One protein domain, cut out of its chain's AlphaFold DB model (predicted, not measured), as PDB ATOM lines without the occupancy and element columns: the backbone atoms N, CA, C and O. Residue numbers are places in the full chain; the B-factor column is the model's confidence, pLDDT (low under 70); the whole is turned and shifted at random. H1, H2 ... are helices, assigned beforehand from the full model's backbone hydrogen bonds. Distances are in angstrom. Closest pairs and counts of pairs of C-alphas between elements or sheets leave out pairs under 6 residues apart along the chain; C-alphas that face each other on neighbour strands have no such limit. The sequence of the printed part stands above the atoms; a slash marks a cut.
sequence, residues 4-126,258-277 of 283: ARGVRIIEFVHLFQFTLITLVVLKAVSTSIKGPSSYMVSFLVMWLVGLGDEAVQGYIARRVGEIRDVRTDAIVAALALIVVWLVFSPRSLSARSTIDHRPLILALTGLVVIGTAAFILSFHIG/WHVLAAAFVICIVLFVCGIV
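This is residues 4 to 126 and 258 to 277 of the 283 residues of an uncharacterized protein of Firmicutes bacterium (UniProt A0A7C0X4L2). This is a flat slab of helices: H5, H4 and H2 lie side by side in a row, H3 folds back along H2, and the longest helix, H1, crosses H3 steeply, with residues 4 to 10 sticking out. You have 143 printed residues, all helix by class, with H1 to H5 in chain order and no named strand; the whole is compact, with a radius of gyration of the C-alphas of 16.6 A and spans of 48 by 40 by 21 A.

Start at H1, residues 4 to 32; its residues 14 to 26 touch residues 73 to 81 of H3, residues 67 to 88, at a steep tilt of 55 degrees, the closest C-alphas being Thr 22 and Ala 77, 5.7 A. H2, residues 36 to 60, is the hub, touching H1, H3 and H4, residues 102 to 123. H2 and H3 form a hairpin, closest at C-alphas 50 and 70, 5.1 A. H4 touches H5, residues 258 to 276, at a shallow tilt of 6 degrees, opposite ways, closest at C-alphas 110 and 268, 5.9 A. Every O i to N i+4 pair is within hydrogen-bond range in H2 to H5, and 23 of 25 in H1.

Find C-alpha 4 at (227.021, 151.192, 181.751); H1 runs 42.8 A from there, and H2 36.3 A. H5 ends at C-alpha 276, (182.124, 155.657, 160.672).

Residues 127 to 257 are cut out, a gap of 15.6 A between C-alphas 126 and 258. The link H3 to H4 is long, and 37 residues, among them 89 to 98, are under pLDDT 70.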
ATOM      1  N   ALA A   4     227.733 152.128 182.619       46.62
ATOM      2  CA  ALA A   4     227.021 151.192 181.751       46.62
ATOM      3  C   ALA A   4     226.392 149.977 182.470       46.62
ATOM      4  O   ALA A   4     225.536 149.304 181.906       46.62
ATOM      5  N   ARG A   5     226.818 149.607 183.689       46.25
ATOM      6  CA  ARG A   5     226.159 148.521 184.454       46.25
ATOM      7  C   ARG A   5     224.856 148.967 185.121       46.25
ATOM      8  O   ARG A   5     223.978 148.131 185.253       46.25
ATOM      9  N   GLY A   6     224.738 150.230 185.536       54.03
ATOM     10  CA  GLY A   6     223.515 150.732 186.180       54.03
ATOM     11  C   GLY A   6     222.359 150.823 185.187       54.03
ATOM     12  O   GLY A   6     221.297 150.267 185.436       54.03
ATOM     13  N   VAL A   7     222.634 151.407 184.017       59.66
ATOM     14  CA  VAL A   7     221.683 151.530 182.899       59.66
ATOM     15  C   VAL A   7     221.128 150.162 182.481       59.66
ATOM     16  O   VAL A   7     219.920 149.979 182.440       59.66
ATOM     17  N   ARG A   8     221.998 149.155 182.314       64.38
ATOM     18  CA  ARG A   8     221.582 147.790 181.938       64.38
ATOM     19  C   ARG A   8     220.663 147.102 182.950       64.38
ATOM     20  O   ARG A   8     219.852 146.276 182.554       64.38
ATOM     21  N   ILE A   9     220.812 147.386 184.246       72.69
ATOM     22  CA  ILE A   9     219.946 146.794 185.277       72.69
ATOM     23  C   ILE A   9     218.551 147.415 185.200       72.69
ATOM     24  O   ILE A   9     217.571 146.683 185.253       72.69
ATOM     25  N   ILE A  10     218.466 148.736 185.030       68.50
ATOM     26  CA  ILE A  10     217.191 149.449 184.883       68.50
ATOM     27  C   ILE A  10     216.469 148.971 183.617       68.50
ATOM     28  O   ILE A  10     215.320 148.547 183.693       68.50
ATOM     29  N   GLU A  11     217.169 148.915 182.482       69.44
ATOM     30  CA  GLU A  11     216.629 148.384 181.222       69.44
ATOM     31  C   GLU A  11     216.144 146.931 181.363       69.44
ATOM     32  O   GLU A  11     215.094 146.568 180.835       69.44
ATOM     33  N   PHE A  12     216.872 146.095 182.112       78.38
ATOM     34  CA  PHE A  12     216.468 144.714 182.382       78.38
ATOM     35  C   PHE A  12     215.213 144.627 183.260       78.38
ATOM     36  O   PHE A  12     214.345 143.791 183.003       78.38
ATOM     37  N   VAL A  13     215.095 145.483 184.278       77.56
ATOM     38  CA  VAL A  13     213.898 145.550 185.131       77.56
ATOM     39  C   VAL A  13     212.685 145.979 184.307       77.56
ATOM     40  O   VAL A  13     211.670 145.286 184.366       77.56
ATOM     41  N   HIS A  14     212.807 147.023 183.478       73.38
ATOM     42  CA  HIS A  14     211.746 147.435 182.548       73.38
ATOM     43  C   HIS A  14     211.343 146.288 181.619       73.38
ATOM     44  O   HIS A  14     210.164 145.941 181.538       73.38
ATOM     45  N   LEU A  15     212.321 145.629 180.984       83.38
ATOM     46  CA  LEU A  15     212.080 144.483 180.108       83.38
ATOM     47  C   LEU A  15     211.286 143.382 180.823       83.38
ATOM     48  O   LEU A  15     210.281 142.900 180.298       83.38
ATOM     49  N   PHE A  16     211.719 142.978 182.017       87.94
ATOM     50  CA  PHE A  16     211.091 141.892 182.763       87.94
ATOM     51  C   PHE A  16     209.686 142.261 183.253       87.94
ATOM     52  O   PHE A  16     208.731 141.511 183.032       87.94
ATOM     53  N   GLN A  17     209.544 143.430 183.880       88.12
ATOM     54  CA  GLN A  17     208.287 143.906 184.447       88.12
ATOM     55  C   GLN A  17     207.225 144.094 183.362       88.12
ATOM     56  O   GLN A  17     206.131 143.536 183.473       88.12
ATOM     57  N   PHE A  18     207.545 144.809 182.280       89.69
ATOM     58  CA  PHE A  18     206.584 145.049 181.205       89.69
ATOM     59  C   PHE A  18     206.255 143.783 180.425       89.69
ATOM     60  O   PHE A  18     205.109 143.625 180.006       89.69
ATOM     61  N   THR A  19     207.186 142.833 180.301       92.06
ATOM     62  CA  THR A  19     206.867 141.506 179.754       92.06
ATOM     63  C   THR A  19     205.818 140.810 180.620       92.06
ATOM     64  O   THR A  19     204.783 140.389 180.103       92.06
ATOM     65  N   LEU A  20     206.032 140.726 181.938       94.06
ATOM     66  CA  LEU A  20     205.110 140.043 182.847       94.06
ATOM     67  C   LEU A  20     203.717 140.686 182.842       94.06
ATOM     68  O   LEU A  20     202.714 139.983 182.708       94.06
ATOM     69  N   ILE A  21     203.649 142.018 182.930       94.31
ATOM     70  CA  ILE A  21     202.378 142.752 182.891       94.31
ATOM     71  C   ILE A  21     201.687 142.538 181.539       94.31
ATOM     72  O   ILE A  21     200.492 142.256 181.513       94.31
ATOM     73  N   THR A  22     202.429 142.565 180.425       95.19
ATOM     74  CA  THR A  22     201.869 142.297 179.090       95.19
ATOM     75  C   THR A  22     201.222 140.916 179.015       95.19
ATOM     76  O   THR A  22     200.134 140.780 178.457       95.19
ATOM     77  N   LEU A  23     201.840 139.887 179.605       93.81
ATOM     78  CA  LEU A  23     201.268 138.538 179.646       93.81
ATOM     79  C   LEU A  23     199.976 138.484 180.473       93.81
ATOM     80  O   LEU A  23     199.008 137.842 180.059       93.81
ATOM     81  N   VAL A  24     199.938 139.176 181.615       94.88
ATOM     82  CA  VAL A  24     198.737 139.277 182.462       94.88
ATOM     83  C   VAL A  24     197.615 140.012 181.729       94.88
ATOM     84  O   VAL A  24     196.489 139.516 181.688       94.88
ATOM     85  N   VAL A  25     197.921 141.146 181.092       95.06
ATOM     86  CA  VAL A  25     196.963 141.920 180.291       95.06
ATOM     87  C   VAL A  25     196.442 141.081 179.133       95.06
ATOM     88  O   VAL A  25     195.229 140.972 178.971       95.06
ATOM     89  N   LEU A  26     197.319 140.406 178.384       93.69
ATOM     90  CA  LEU A  26     196.902 139.515 177.305       93.69
ATOM     91  C   LEU A  26     195.989 138.412 177.822       93.69
ATOM     92  O   LEU A  26     194.965 138.131 177.201       93.69
ATOM     93  N   LYS A  27     196.322 137.789 178.957       91.88
ATOM     94  CA  LYS A  27     195.489 136.745 179.554       91.88
ATOM     95  C   LYS A  27     194.113 137.282 179.940       91.88
ATOM     96  O   LYS A  27     193.122 136.628 179.617       91.88
ATOM     97  N   ALA A  28     194.057 138.449 180.581       92.81
ATOM     98  CA  ALA A  28     192.821 139.108 180.989       92.81
ATOM     99  C   ALA A  28     191.965 139.499 179.777       92.81
ATOM    100  O   ALA A  28     190.818 139.071 179.678       92.81
ATOM    101  N   VAL A  29     192.529 140.209 178.799       91.81
ATOM    102  CA  VAL A  29     191.839 140.608 177.563       91.81
ATOM    103  C   VAL A  29     191.357 139.384 176.783       91.81
ATOM    104  O   VAL A  29     190.223 139.362 176.305       91.81
ATOM    105  N   SER A  30     192.170 138.327 176.721       89.38
ATOM    106  CA  SER A  30     191.839 137.085 176.015       89.38
ATOM    107  C   SER A  30     190.691 136.296 176.646       89.38
ATOM    108  O   SER A  30     190.217 135.333 176.036       89.38
ATOM    109  N   THR A  31     190.233 136.641 177.857       87.31
ATOM    110  CA  THR A  31     189.029 136.026 178.442       87.31
ATOM    111  C   THR A  31     187.778 136.432 177.664       87.31
ATOM    112  O   THR A  31     187.031 135.545 177.242       87.31
ATOM    113  N   SER A  32     187.640 137.726 177.364       86.19
ATOM    114  CA  SER A  32     186.465 138.326 176.715       86.19
ATOM    115  C   SER A  32     186.648 138.573 175.215       86.19
ATOM    116  O   SER A  32     185.700 138.433 174.445       86.19
ATOM    117  N   ILE A  33     187.860 138.910 174.769       87.25
ATOM    118  CA  ILE A  33     188.174 139.224 173.369       87.25
ATOM    119  C   ILE A  33     188.974 138.064 172.780       87.25
ATOM    120  O   ILE A  33     190.012 137.684 173.311       87.25
ATOM    121  N   LYS A  34     188.502 137.477 171.677       85.19
ATOM    122  CA  LYS A  34     189.178 136.357 170.995       85.19
ATOM    123  C   LYS A  34     189.835 136.808 169.691       85.19
ATOM    124  O   LYS A  34     189.513 137.866 169.148       85.19
ATOM    125  N   GLY A  35     190.746 135.989 169.182       84.56
ATOM    126  CA  GLY A  35     191.434 136.221 167.921       84.56
ATOM    127  C   GLY A  35     192.487 137.337 167.984       84.56
ATOM    128  O   GLY A  35     192.894 137.759 169.073       84.56
ATOM    129  N   PRO A  36     192.920 137.849 166.817       85.06
ATOM    130  CA  PRO A  36     193.946 138.892 166.708       85.06
ATOM    131  C   PRO A  36     193.606 140.198 167.440       85.06
ATOM    132  O   PRO A  36     194.504 140.903 167.896       85.06
ATOM    133  N   SER A  37     192.316 140.510 167.613       89.00
ATOM    134  CA  SER A  37     191.871 141.705 168.339       89.00
ATOM    135  C   SER A  37     192.351 141.727 169.789       89.00
ATOM    136  O   SER A  37     192.628 142.801 170.314       89.00
ATOM    137  N   SER A  38     192.510 140.559 170.424       91.19
ATOM    138  CA  SER A  38     193.026 140.469 171.796       91.19
ATOM    139  C   SER A  38     194.457 140.999 171.917       91.19
ATOM    140  O   SER A  38     194.768 141.701 172.874       91.19
ATOM    141  N   TYR A  39     195.302 140.754 170.912       91.69
ATOM    142  CA  TYR A  39     196.684 141.232 170.869       91.69
ATOM    143  C   TYR A  39     196.734 142.742 170.661       91.69
ATOM    144  O   TYR A  39     197.435 143.433 171.392       91.69
ATOM    145  N   MET A  40     195.943 143.262 169.718       92.31
ATOM    146  CA  MET A  40     195.883 144.701 169.452       92.31
ATOM    147  C   MET A  40     195.380 145.481 170.673       92.31
ATOM    148  O   MET A  40     195.992 146.465 171.073       92.31
ATOM    149  N   VAL A  41     194.296 145.020 171.306       93.50
ATOM    150  CA  VAL A  41     193.772 145.649 172.527       93.50
ATOM    151  C   VAL A  41     194.799 145.578 173.657       93.50
ATOM    152  O   VAL A  41     195.035 146.586 174.314       93.50
ATOM    153  N   SER A  42     195.457 144.430 173.849       95.12
ATOM    154  CA  SER A  42     196.493 144.282 174.883       95.12
ATOM    155  C   SER A  42     197.668 145.227 174.654       95.12
ATOM    156  O   SER A  42     198.134 145.853 175.598       95.12
ATOM    157  N   PHE A  43     198.109 145.384 173.405       95.62
ATOM    158  CA  PHE A  43     199.164 146.325 173.045       95.62
ATOM    159  C   PHE A  43     198.776 147.776 173.362       95.62
ATOM    160  O   PHE A  43     199.536 148.483 174.017       95.62
ATOM    161  N   LEU A  44     197.579 148.208 172.949       95.19
ATOM    162  CA  LEU A  44     197.097 149.569 173.207       95.19
ATOM    163  C   LEU A  44     196.947 149.845 174.709       95.19
ATOM    164  O   LEU A  44     197.327 150.915 175.177       95.19
ATOM    165  N   VAL A  45     196.449 148.872 175.478       95.56
ATOM    166  CA  VAL A  45     196.381 148.970 176.943       95.56
ATOM    167  C   VAL A  45     197.780 149.082 177.544       95.56
ATOM    168  O   VAL A  45     198.001 149.954 178.377       95.56
ATOM    169  N   MET A  46     198.740 148.265 177.104       95.50
ATOM    170  CA  MET A  46     200.118 148.340 177.601       95.50
ATOM    171  C   MET A  46     200.792 149.674 177.279       95.50
ATOM    172  O   MET A  46     201.525 150.194 178.114       95.50
ATOM    173  N   TRP A  47     200.500 150.271 176.122       94.06
ATOM    174  CA  TRP A  47     200.968 151.619 175.803       94.06
ATOM    175  C   TRP A  47     200.413 152.653 176.790       94.06
ATOM    176  O   TRP A  47     201.154 153.501 177.284       94.06
ATOM    177  N   LEU A  48     199.117 152.581 177.111       93.88
ATOM    178  CA  LEU A  48     198.497 153.463 178.106       93.88
ATOM    179  C   LEU A  48     199.072 153.247 179.509       93.88
ATOM    180  O   LEU A  48     199.252 154.220 180.234       93.88
ATOM    181  N   VAL A  49     199.382 152.001 179.877       93.19
ATOM    182  CA  VAL A  49     200.054 151.680 181.144       93.19
ATOM    183  C   VAL A  49     201.448 152.304 181.187       93.19
ATOM    184  O   VAL A  49     201.756 152.956 182.175       93.19
ATOM    185  N   GLY A  50     202.249 152.186 180.121       90.50
ATOM    186  CA  GLY A  50     203.572 152.825 180.043       90.50
ATOM    187  C   GLY A  50     203.500 154.355 180.100       90.50
ATOM    188  O   GLY A  50     204.232 154.986 180.852       90.50
ATOM    189  N   LEU A  51     202.546 154.967 179.382       89.44
ATOM    190  CA  LEU A  51     202.275 156.407 179.495       89.44
ATOM    191  C   LEU A  51     201.891 156.808 180.923       89.44
ATOM    192  O   LEU A  51     202.331 157.847 181.405       89.44
ATOM    193  N   GLY A  52     201.033 156.019 181.569       89.25
ATOM    194  CA  GLY A  52     200.560 156.274 182.924       89.25
ATOM    195  C   GLY A  52     201.673 156.151 183.955       89.25
ATOM    196  O   GLY A  52     201.808 157.041 184.790       89.25
ATOM    197  N   ASP A  53     202.482 155.095 183.875       86.88
ATOM    198  CA  ASP A  53     203.620 154.876 184.767       86.88
ATOM    199  C   ASP A  53     204.617 156.031 184.658       86.88
ATOM    200  O   ASP A  53     204.903 156.696 185.653       86.88
ATOM    201  N   GLU A  54     205.028 156.382 183.436       83.62
ATOM    202  CA  GLU A  54     205.969 157.480 183.223       83.62
ATOM    203  C   GLU A  54     205.367 158.846 183.598       83.62
ATOM    204  O   GLU A  54     206.063 159.712 184.122       83.62
ATOM    205  N   ALA A  55     204.061 159.063 183.395       83.38
ATOM    206  CA  ALA A  55     203.394 160.287 183.841       83.38
ATOM    207  C   ALA A  55     203.355 160.386 185.371       83.38
ATOM    208  O   ALA A  55     203.598 161.458 185.923       83.38
ATOM    209  N   VAL A  56     203.064 159.282 186.065       82.75
ATOM    210  CA  VAL A  56     203.065 159.219 187.532       82.75
ATOM    211  C   VAL A  56     204.474 159.447 188.066       82.75
ATOM    212  O   VAL A  56     204.642 160.261 188.975       82.75
ATOM    213  N   GLN A  57     205.490 158.816 187.472       73.00
ATOM    214  CA  GLN A  57     206.891 159.091 187.788       73.00
ATOM    215  C   GLN A  57     207.231 160.567 187.537       73.00
ATOM    216  O   GLN A  57     207.812 161.226 188.402       73.00
ATOM    217  N   GLY A  58     206.780 161.124 186.411       69.62
ATOM    218  CA  GLY A  58     206.905 162.535 186.064       69.62
ATOM    219  C   GLY A  58     206.331 163.474 187.126       69.62
ATOM    220  O   GLY A  58     206.997 164.410 187.569       69.62
ATOM    221  N   TYR A  59     205.109 163.209 187.591       71.00
ATOM    222  CA  TYR A  59     204.439 164.035 188.597       71.00
ATOM    223  C   TYR A  59     205.016 163.860 190.006       71.00
ATOM    224  O   TYR A  59     205.261 164.856 190.689       71.00
ATOM    225  N   ILE A  60     205.225 162.619 190.458       66.25
ATOM    226  CA  ILE A  60     205.636 162.318 191.838       66.25
ATOM    227  C   ILE A  60     207.110 162.653 192.053       66.25
ATOM    228  O   ILE A  60     207.451 163.313 193.035       66.25
ATOM    229  N   ALA A  61     207.986 162.240 191.139       58.12
ATOM    230  CA  ALA A  61     209.421 162.461 191.278       58.12
ATOM    231  C   ALA A  61     209.876 163.817 190.707       58.12
ATOM    232  O   ALA A  61     211.068 164.102 190.713       58.12
ATOM    233  N   ARG A  62     208.942 164.664 190.228       56.25
ATOM    234  CA  ARG A  62     209.242 165.858 189.410       56.25
ATOM    235  C   ARG A  62     210.186 165.507 188.254       56.25
ATOM    236  O   ARG A  62     211.107 166.265 187.948       56.25
ATOM    237  N   ARG A  63     209.933 164.338 187.653       59.91
ATOM    238  CA  ARG A  63     210.715 163.749 186.572       59.91
ATOM    239  C   ARG A  63     210.337 164.354 185.229       59.91
ATOM    240  O   ARG A  63     209.164 164.634 184.987       59.91
ATOM    241  N   VAL A  64     211.300 164.526 184.327       56.78
ATOM    242  CA  VAL A  64     210.948 164.560 182.901       56.78
ATOM    243  C   VAL A  64     210.548 163.161 182.561       56.78
ATOM    244  O   VAL A  64     211.414 162.294 182.476       56.78
ATOM    245  N   GLY A  65     209.248 162.959 182.390       58.03
ATOM    246  CA  GLY A  65     208.793 161.744 181.756       58.03
ATOM    247  C   GLY A  65     209.541 161.617 180.430       58.03
ATOM    248  O   GLY A  65     209.418 162.522 179.611       58.03
ATOM    249  N   GLU A  66     210.366 160.594 180.224       67.88
ATOM    250  CA  GLU A  66     211.152 160.441 179.002       67.88
ATOM    251  C   GLU A  66     210.325 159.627 178.002       67.88
ATOM    252  O   GLU A  66     210.031 158.455 178.220       67.88
ATOM    253  N   ILE A  67     209.955 160.208 176.852       73.38
ATOM    254  CA  ILE A  67     209.159 159.482 175.839       73.38
ATOM    255  C   ILE A  67     209.880 158.223 175.335       73.38
ATOM    256  O   ILE A  67     209.254 157.289 174.831       73.38
ATOM    257  N   ARG A  68     211.211 158.180 175.480       71.81
ATOM    258  CA  ARG A  68     212.020 156.995 175.202       71.81
ATOM    259  C   ARG A  68     211.627 155.816 176.089       71.81
ATOM    260  O   ARG A  68     211.644 154.696 175.584       71.81
ATOM    261  N   ASP A  69     211.267 156.056 177.343       75.25
ATOM    262  CA  ASP A  69     210.948 155.006 178.309       75.25
ATOM    263  C   ASP A  69     209.572 154.420 177.962       75.25
ATOM    264  O   ASP A  69     209.485 153.233 177.657       75.25
ATOM    265  N   VAL A  70     208.564 155.273 177.729       83.75
ATOM    266  CA  VAL A  70     207.250 154.869 177.175       83.75
ATOM    267  C   VAL A  70     207.398 154.076 175.868       83.75
ATOM    268  O   VAL A  70     206.732 153.062 175.650       83.75
ATOM    269  N   ARG A  71     208.285 154.520 174.965       83.25
ATOM    270  CA  ARG A  71     208.572 153.806 173.710       83.25
ATOM    271  C   ARG A  71     209.204 152.440 173.975       83.25
ATOM    272  O   ARG A  71     208.889 151.487 173.269       83.25
ATOM    273  N   THR A  72     210.113 152.354 174.939       81.00
ATOM    274  CA  THR A  72     210.780 151.103 175.310       81.00
ATOM    275  C   THR A  72     209.760 150.120 175.868       81.00
ATOM    276  O   THR A  72     209.696 148.992 175.385       81.00
ATOM    277  N   ASP A  73     208.883 150.569 176.760       87.56
ATOM    278  CA  ASP A  73     207.792 149.770 177.319       87.56
ATOM    279  C   ASP A  73     206.843 149.250 176.228       87.56
ATOM    280  O   ASP A  73     206.493 148.067 176.201       87.56
ATOM    281  N   ALA A  74     206.483 150.104 175.262       88.81
ATOM    282  CA  ALA A  74     205.670 149.707 174.115       88.81
ATOM    283  C   ALA A  74     206.376 148.662 173.229       88.81
ATOM    284  O   ALA A  74     205.750 147.691 172.800       88.81
ATOM    285  N   ILE A  75     207.679 148.820 172.968       88.69
ATOM    286  CA  ILE A  75     208.471 147.836 172.212       88.69
ATOM    287  C   ILE A  75     208.520 146.502 172.962       88.69
ATOM    288  O   ILE A  75     208.303 145.456 172.351       88.69
ATOM    289  N   VAL A  76     208.756 146.525 174.275       90.88
ATOM    290  CA  VAL A  76     208.764 145.324 175.121       90.88
ATOM    291  C   VAL A  76     207.410 144.617 175.067       90.88
ATOM    292  O   VAL A  76     207.364 143.407 174.843       90.88
ATOM    293  N   ALA A  77     206.308 145.361 175.182       92.19
ATOM    294  CA  ALA A  77     204.967 144.803 175.062       92.19
ATOM    295  C   ALA A  77     204.731 144.169 173.680       92.19
ATOM    296  O   ALA A  77     204.254 143.037 173.592       92.19
ATOM    297  N   ALA A  78     205.114 144.847 172.593       92.81
ATOM    298  CA  ALA A  78     205.005 144.297 171.242       92.81
ATOM    299  C   ALA A  78     205.811 142.999 171.083       92.81
ATOM    300  O   ALA A  78     205.293 142.013 170.561       92.81
ATOM    301  N   LEU A  79     207.057 142.974 171.565       92.88
ATOM    302  CA  LEU A  79     207.919 141.795 171.500       92.88
ATOM    303  C   LEU A  79     207.342 140.629 172.304       92.88
ATOM    304  O   LEU A  79     207.269 139.517 171.781       92.88
ATOM    305  N   ALA A  80     206.869 140.872 173.528       91.75
ATOM    306  CA  ALA A  80     206.227 139.849 174.347       91.75
ATOM    307  C   ALA A  80     205.001 139.251 173.634       91.75
ATOM    308  O   ALA A  80     204.857 138.031 173.560       91.75
ATOM    309  N   LEU A  81     204.156 140.095 173.039       92.25
ATOM    310  CA  LEU A  81     202.991 139.664 172.265       92.25
ATOM    311  C   LEU A  81     203.379 138.855 171.017       92.25
ATOM    312  O   LEU A  81     202.764 137.823 170.751       92.25
ATOM    313  N   ILE A  82     204.407 139.277 170.274       90.81
ATOM    314  CA  ILE A  82     204.922 138.546 169.104       90.81
ATOM    315  C   ILE A  82     205.463 137.176 169.519       90.81
ATOM    316  O   ILE A  82     205.152 136.176 168.873       90.81
ATOM    317  N   VAL A  83     206.228 137.101 170.611       90.12
ATOM    318  CA  VAL A  83     206.743 135.829 171.140       90.12
ATOM    319  C   VAL A  83     205.591 134.906 171.526       90.12
ATOM    320  O   VAL A  83     205.604 133.733 171.154       90.12
ATOM    321  N   VAL A  84     204.559 135.418 172.203       90.00
ATOM    322  CA  VAL A  84     203.375 134.611 172.535       90.00
ATOM    323  C   VAL A  84     202.673 134.099 171.281       90.00
ATOM    324  O   VAL A  84     202.306 132.924 171.214       90.00
ATOM    325  N   TRP A  85     202.526 134.959 170.274       86.25
ATOM    326  CA  TRP A  85     201.904 134.606 169.006       86.25
ATOM    327  C   TRP A  85     202.666 133.486 168.281       86.25
ATOM    328  O   TRP A  85     202.061 132.483 167.898       86.25
ATOM    329  N   LEU A  86     203.990 133.619 168.154       86.19
ATOM    330  CA  LEU A  86     204.838 132.682 167.414       86.19
ATOM    331  C   LEU A  86     205.070 131.359 168.154       86.19
ATOM    332  O   LEU A  86     205.029 130.303 167.533       86.19
ATOM    333  N   VAL A  87     205.326 131.405 169.463       85.62
ATOM    334  CA  VAL A  87     205.764 130.228 170.232       85.62
ATOM    335  C   VAL A  87     204.583 129.436 170.773       85.62
ATOM    336  O   VAL A  87     204.575 128.210 170.717       85.62
ATOM    337  N   PHE A  88     203.581 130.129 171.312       77.88
ATOM    338  CA  PHE A  88     202.494 129.468 172.027       77.88
ATOM    339  C   PHE A  88     201.242 129.289 171.173       77.88
ATOM    340  O   PHE A  88     200.379 128.513 171.581       77.88
ATOM    341  N   SER A  89     201.138 130.002 170.035       64.94
ATOM    342  CA  SER A  89     200.003 129.976 169.092       64.94
ATOM    343  C   SER A  89     198.676 129.624 169.781       64.94
ATOM    344  O   SER A  89     198.053 128.601 169.478       64.94
ATOM    345  N   PRO A  90     198.260 130.408 170.798       64.06
ATOM    346  CA  PRO A  90     197.178 129.999 171.678       64.06
ATOM    347  C   PRO A  90     195.896 129.757 170.879       64.06
ATOM    348  O   PRO A  90     195.548 130.546 170.004       64.06
ATOM    349  N   ARG A  91     195.141 128.705 171.228       59.69
ATOM    350  CA  ARG A  91     193.838 128.353 170.612       59.69
ATOM    351  C   ARG A  91     192.826 129.516 170.584       59.69
ATOM    352  O   ARG A  91     191.843 129.474 169.852       59.69
ATOM    353  N   SER A  92     193.053 130.577 171.364       55.72
ATOM    354  CA  SER A  92     192.289 131.828 171.285       55.72
ATOM    355  C   SER A  92     192.463 132.575 169.956       55.72
ATOM    356  O   SER A  92     191.576 133.344 169.608       55.72
ATOM    357  N   LEU A  93     193.548 132.349 169.207       54.47
ATOM    358  CA  LEU A  93     193.800 132.919 167.877       54.47
ATOM    359  C   LEU A  93     192.958 132.264 166.782       54.47
ATOM    360  O   LEU A  93     192.532 132.945 165.853       54.47
ATOM    361  N   SER A  94     192.703 130.958 166.897       56.12
ATOM    362  CA  SER A  94     191.852 130.222 165.956       56.12
ATOM    363  C   SER A  94     190.362 130.493 166.178       56.12
ATOM    364  O   SER A  94     189.550 130.267 165.285       56.12
ATOM    365  N   ALA A  95     189.989 131.001 167.355       62.62
ATOM    366  CA  ALA A  95     188.626 131.419 167.641       62.62
ATOM    367  C   ALA A  95     188.352 132.789 167.000       62.62
ATOM    368  O   ALA A  95     188.778 133.830 167.508       62.62
ATOM    369  N   ARG A  96     187.616 132.802 165.882       61.19
ATOM    370  CA  ARG A  96     187.041 134.043 165.350       61.19
ATOM    371  C   ARG A  96     186.048 134.598 166.368       61.19
ATOM    372  O   ARG A  96     185.092 133.925 166.736       61.19
ATOM    373  N   SER A  97     186.277 135.833 166.806       65.12
ATOM    374  CA  SER A  97     185.258 136.588 167.528       65.12
ATOM    375  C   SER A  97     184.083 136.867 166.591       65.12
ATOM    376  O   SER A  97     184.289 137.303 165.460       65.12
ATOM    377  N   THR A  98     182.866 136.643 167.075       68.31
ATOM    378  CA  THR A  98     181.621 137.043 166.402       68.31
ATOM    379  C   THR A  98     181.295 138.520 166.623       68.31
ATOM    380  O   THR A  98     180.542 139.106 165.853       68.31
ATOM    381  N   ILE A  99     181.881 139.129 167.657       79.12
ATOM    382  CA  ILE A  99     181.708 140.538 168.018       79.12
ATOM    383  C   ILE A  99     182.721 141.394 167.250       79.12
ATOM    384  O   ILE A  99     183.907 141.041 167.194       79.12
ATOM    385  N   ASP A 100     182.259 142.521 166.697       82.56
ATOM    386  CA  ASP A 100     183.118 143.539 166.091       82.56
ATOM    387  C   ASP A 100     183.786 144.405 167.172       82.56
ATOM    388  O   ASP A 100     183.140 145.198 167.855       82.56
ATOM    389  N   HIS A 101     185.104 144.256 167.313       86.44
ATOM    390  CA  HIS A 101     185.921 145.000 168.282       86.44
ATOM    391  C   HIS A 101     186.513 146.294 167.714       86.44
ATOM    392  O   HIS A 101     187.236 146.995 168.422       86.44
ATOM    393  N   ARG A 102     186.240 146.633 166.446       85.62
ATOM    394  CA  ARG A 102     186.721 147.876 165.823       85.62
ATOM    395  C   ARG A 102     186.420 149.141 166.629       85.62
ATOM    396  O   ARG A 102     187.368 149.900 166.814       85.62
ATOM    397  N   PRO A 103     185.196 149.394 167.141       87.81
ATOM    398  CA  PRO A 103     184.934 150.629 167.881       87.81
ATOM    399  C   PRO A 103     185.796 150.736 169.144       87.81
ATOM    400  O   PRO A 103     186.338 151.802 169.422       87.81
ATOM    401  N   LEU A 104     186.007 149.625 169.858       89.12
ATOM    402  CA  LEU A 104     186.891 149.584 171.024       89.12
ATOM    403  C   LEU A 104     188.348 149.864 170.639       89.12
ATOM    404  O   LEU A 104     189.009 150.675 171.283       89.12
ATOM    405  N   ILE A 105     188.850 149.219 169.582       89.12
ATOM    406  CA  ILE A 105     190.225 149.422 169.102       89.12
ATOM    407  C   ILE A 105     190.433 150.879 168.680       89.12
ATOM    408  O   ILE A 105     191.448 151.472 169.039       89.12
ATOM    409  N   LEU A 106     189.476 151.479 167.968       87.12
ATOM    410  CA  LEU A 106     189.544 152.882 167.560       87.12
ATOM    411  C   LEU A 106     189.507 153.824 168.765       87.12
ATOM    412  O   LEU A 106     190.310 154.752 168.819       87.12
ATOM    413  N   ALA A 107     188.644 153.559 169.750       87.88
ATOM    414  CA  ALA A 107     188.579 154.341 170.983       87.88
ATOM    415  C   ALA A 107     189.903 154.283 171.762       87.88
ATOM    416  O   ALA A 107     190.441 155.321 172.143       87.88
ATOM    417  N   LEU A 108     190.475 153.087 171.937       91.75
ATOM    418  CA  LEU A 108     191.775 152.904 172.590       91.75
ATOM    419  C   LEU A 108     192.913 153.553 171.797       91.75
ATOM    420  O   LEU A 108     193.794 154.168 172.389       91.75
ATOM    421  N   THR A 109     192.884 153.466 170.466       89.81
ATOM    422  CA  THR A 109     193.880 154.127 169.610       89.81
ATOM    423  C   THR A 109     193.796 155.644 169.760       89.81
ATOM    424  O   THR A 109     194.818 156.296 169.959       89.81
ATOM    425  N   GLY A 110     192.585 156.210 169.738       85.75
ATOM    426  CA  GLY A 110     192.367 157.631 169.999       85.75
ATOM    427  C   GLY A 110     192.881 158.042 171.378       85.75
ATOM    428  O   GLY A 110     193.573 159.050 171.497       85.75
ATOM    429  N   LEU A 111     192.633 157.224 172.406       90.88
ATOM    430  CA  LEU A 111     193.123 157.472 173.762       90.88
ATOM    431  C   LEU A 111     194.656 157.436 173.846       90.88
ATOM    432  O   LEU A 111     195.239 158.304 174.486       90.88
ATOM    433  N   VAL A 112     195.319 156.492 173.170       90.44
ATOM    434  CA  VAL A 112     196.791 156.433 173.084       90.44
ATOM    435  C   VAL A 112     197.351 157.677 172.400       90.44
ATOM    436  O   VAL A 112     198.318 158.262 172.886       90.44
ATOM    437  N   VAL A 113     196.741 158.110 171.296       87.06
ATOM    438  CA  VAL A 113     197.178 159.293 170.541       87.06
ATOM    439  C   VAL A 113     197.022 160.559 171.380       87.06
ATOM    440  O   VAL A 113     197.980 161.318 171.528       87.06
ATOM    441  N   ILE A 114     195.844 160.765 171.976       86.88
ATOM    442  CA  ILE A 114     195.562 161.918 172.839       86.88
ATOM    443  C   ILE A 114     196.449 161.883 174.085       86.88
ATOM    444  O   ILE A 114     197.035 162.902 174.440       86.88
ATOM    445  N   GLY A 115     196.593 160.720 174.723       87.38
ATOM    446  CA  GLY A 115     197.432 160.530 175.904       87.38
ATOM    447  C   GLY A 115     198.905 160.816 175.622       87.38
ATOM    448  O   GLY A 115     199.535 161.556 176.370       87.38
ATOM    449  N   THR A 116     199.437 160.322 174.502       84.75
ATOM    450  CA  THR A 116     200.816 160.608 174.072       84.75
ATOM    451  C   THR A 116     201.002 162.096 173.777       84.75
ATOM    452  O   THR A 116     201.987 162.695 174.207       84.75
ATOM    453  N   ALA A 117     200.046 162.726 173.086       82.62
ATOM    454  CA  ALA A 117     200.086 164.159 172.809       82.62
ATOM    455  C   ALA A 117     200.065 164.991 174.101       82.62
ATOM    456  O   ALA A 117     200.884 165.894 174.261       82.62
ATOM    457  N   ALA A 118     199.169 164.666 175.034       83.06
ATOM    458  CA  ALA A 118     199.087 165.311 176.340       83.06
ATOM    459  C   ALA A 118     200.386 165.128 177.137       83.06
ATOM    460  O   ALA A 118     200.914 166.094 177.676       83.06
ATOM    461  N   PHE A 119     200.947 163.920 177.144       81.44
ATOM    462  CA  PHE A 119     202.205 163.615 177.815       81.44
ATOM    463  C   PHE A 119     203.379 164.438 177.262       81.44
ATOM    464  O   PHE A 119     204.123 165.051 178.025       81.44
ATOM    465  N   ILE A 120     203.506 164.541 175.935       76.94
ATOM    466  CA  ILE A 120     204.512 165.401 175.291       76.94
ATOM    467  C   ILE A 120     204.289 166.869 175.682       76.94
ATOM    468  O   ILE A 120     205.230 167.568 176.050       76.94
ATOM    469  N   LEU A 121     203.044 167.348 175.656       74.19
ATOM    470  CA  LEU A 121     202.733 168.734 176.010       74.19
ATOM    471  C   LEU A 121     202.971 169.055 177.493       74.19
ATOM    472  O   LEU A 121     203.245 170.212 177.815       74.19
ATOM    473  N   SER A 122     202.872 168.068 178.380       73.38
ATOM    474  CA  SER A 122     203.077 168.253 179.817       73.38
ATOM    475  C   SER A 122     204.540 168.118 180.236       73.38
ATOM    476  O   SER A 122     205.006 168.921 181.039       73.38
ATOM    477  N   PHE A 123     205.273 167.137 179.698       67.50
ATOM    478  CA  PHE A 123     206.610 166.774 180.195       67.50
ATOM    479  C   PHE A 123     207.757 167.135 179.247       67.50
ATOM    480  O   PHE A 123     208.890 167.291 179.688       67.50
ATOM    481  N   HIS A 124     207.479 167.317 177.956       65.12
ATOM    482  CA  HIS A 124     208.490 167.579 176.926       65.12
ATOM    483  C   HIS A 124     208.467 169.037 176.454       65.12
ATOM    484  O   HIS A 124     208.771 169.343 175.302       65.12
ATOM    485  N   ILE A 125     208.100 169.970 177.337       65.56
ATOM    486  CA  ILE A 125     208.193 171.405 177.060       65.56
ATOM    487  C   ILE A 125     209.250 172.020 177.962       65.56
ATOM    488  O   ILE A 125     209.004 172.324 179.122       65.56
ATOM    489  N   GLY A 126     210.428 172.212 177.387       68.25
ATOM    490  CA  GLY A 126     211.542 172.919 177.991       68.25
ATOM    491  C   GLY A 126     211.612 174.356 177.496       68.25
ATOM    492  O   GLY A 126     210.976 174.756 176.514       68.25
ATOM    493  N   TRP A 258     201.271 173.164 168.283       56.62
ATOM    494  CA  TRP A 258     200.402 173.047 167.114       56.62
ATOM    495  C   TRP A 258     200.617 171.831 166.204       56.62
ATOM    496  O   TRP A 258     199.629 171.290 165.746       56.62
ATOM    497  N   HIS A 259     201.840 171.365 165.947       63.41
ATOM    498  CA  HIS A 259     202.093 170.148 165.161       63.41
ATOM    499  C   HIS A 259     201.677 168.891 165.929       63.41
ATOM    500  O   HIS A 259     201.088 168.001 165.327       63.41
ATOM    501  N   VAL A 260     201.895 168.852 167.256       65.75
ATOM    502  CA  VAL A 260     201.380 167.764 168.113       65.75
ATOM    503  C   VAL A 260     199.874 167.714 168.085       65.75
ATOM    504  O   VAL A 260     199.293 166.671 167.800       65.75
ATOM    505  N   LEU A 261     199.249 168.859 168.328       66.25
ATOM    506  CA  LEU A 261     197.802 168.962 168.344       66.25
ATOM    507  C   LEU A 261     197.210 168.698 166.957       66.25
ATOM    508  O   LEU A 261     196.228 167.976 166.863       66.25
ATOM    509  N   ALA A 262     197.823 169.199 165.880       70.00
ATOM    510  CA  ALA A 262     197.360 168.979 164.513       70.00
ATOM    511  C   ALA A 262     197.504 167.518 164.085       70.00
ATOM    512  O   ALA A 262     196.565 166.964 163.527       70.00
ATOM    513  N   ALA A 263     198.631 166.865 164.369       72.56
ATOM    514  CA  ALA A 263     198.806 165.456 164.041       72.56
ATOM    515  C   ALA A 263     197.867 164.568 164.865       72.56
ATOM    516  O   ALA A 263     197.223 163.689 164.298       72.56
ATOM    517  N   ALA A 264     197.718 164.829 166.169       72.25
ATOM    518  CA  ALA A 264     196.751 164.119 167.003       72.25
ATOM    519  C   ALA A 264     195.317 164.319 166.490       72.25
ATOM    520  O   ALA A 264     194.570 163.355 166.362       72.25
ATOM    521  N   PHE A 265     194.951 165.549 166.118       76.19
ATOM    522  CA  PHE A 265     193.645 165.879 165.554       76.19
ATOM    523  C   PHE A 265     193.396 165.186 164.209       76.19
ATOM    524  O   PHE A 265     192.345 164.578 164.026       76.19
ATOM    525  N   VAL A 266     194.369 165.201 163.293       79.00
ATOM    526  CA  VAL A 266     194.285 164.505 162.000       79.00
ATOM    527  C   VAL A 266     194.156 162.998 162.203       79.00
ATOM    528  O   VAL A 266     193.303 162.379 161.577       79.00
ATOM    529  N   ILE A 267     194.941 162.405 163.105       77.75
ATOM    530  CA  ILE A 267     194.839 160.977 163.424       77.75
ATOM    531  C   ILE A 267     193.460 160.664 164.013       77.75
ATOM    532  O   ILE A 267     192.824 159.713 163.569       77.75
ATOM    533  N   CYS A 268     192.943 161.479 164.936       75.19
ATOM    534  CA  CYS A 268     191.594 161.313 165.479       75.19
ATOM    535  C   CYS A 268     190.510 161.428 164.396       75.19
ATOM    536  O   CYS A 268     189.577 160.630 164.403       75.19
ATOM    537  N   ILE A 269     190.642 162.353 163.438       76.25
ATOM    538  CA  ILE A 269     189.733 162.454 162.286       76.25
ATOM    539  C   ILE A 269     189.820 161.201 161.419       76.25
ATOM    540  O   ILE A 269     188.787 160.650 161.058       76.25
ATOM    541  N   VAL A 270     191.022 160.719 161.099       75.94
ATOM    542  CA  VAL A 270     191.198 159.496 160.302       75.94
ATOM    543  C   VAL A 270     190.583 158.296 161.021       75.94
ATOM    544  O   VAL A 270     189.847 157.534 160.404       75.94
ATOM    545  N   LEU A 271     190.803 158.156 162.331       71.62
ATOM    546  CA  LEU A 271     190.196 157.099 163.145       71.62
ATOM    547  C   LEU A 271     188.667 157.215 163.186       71.62
ATOM    548  O   LEU A 271     187.980 156.203 163.078       71.62
ATOM    549  N   PHE A 272     188.132 158.434 163.294       72.56
ATOM    550  CA  PHE A 272     186.696 158.707 163.268       72.56
ATOM    551  C   PHE A 272     186.078 158.365 161.906       72.56
ATOM    552  O   PHE A 272     185.086 157.644 161.846       72.56
ATOM    553  N   VAL A 273     186.702 158.788 160.804       70.44
ATOM    554  CA  VAL A 273     186.267 158.474 159.435       70.44
ATOM    555  C   VAL A 273     186.348 156.968 159.174       70.44
ATOM    556  O   VAL A 273     185.380 156.377 158.706       70.44
ATOM    557  N   CYS A 274     187.448 156.305 159.540       67.69
ATOM    558  CA  CYS A 274     187.587 154.852 159.412       67.69
ATOM    559  C   CYS A 274     186.639 154.060 160.331       67.69
ATOM    560  O   CYS A 274     186.341 152.904 160.031       67.69
ATOM    561  N   GLY A 275     186.185 154.654 161.438       60.50
ATOM    562  CA  GLY A 275     185.193 154.074 162.344       60.50
ATOM    563  C   GLY A 275     183.751 154.257 161.891       60.50
ATOM    564  O   GLY A 275     182.917 153.403 162.180       60.50
ATOM    565  N   ILE A 276     183.464 155.344 161.171       52.94
ATOM    566  CA  ILE A 276     182.124 155.657 160.672       52.94
ATOM    567  C   ILE A 276     181.852 155.013 159.331       52.94
ATOM    568  O   ILE A 276     180.715 154.612 159.128       52.94
ATOM    569  N   VAL A 277     182.842 154.905 158.436       45.44
ATOM    570  CA  VAL A 277     182.652 154.250 157.138       45.44
ATOM    571  C   VAL A 277     182.333 152.782 157.418       45.44
ATOM    572  O   VAL A 277     183.244 151.992 157.699       45.44
TER     573      VAL A 277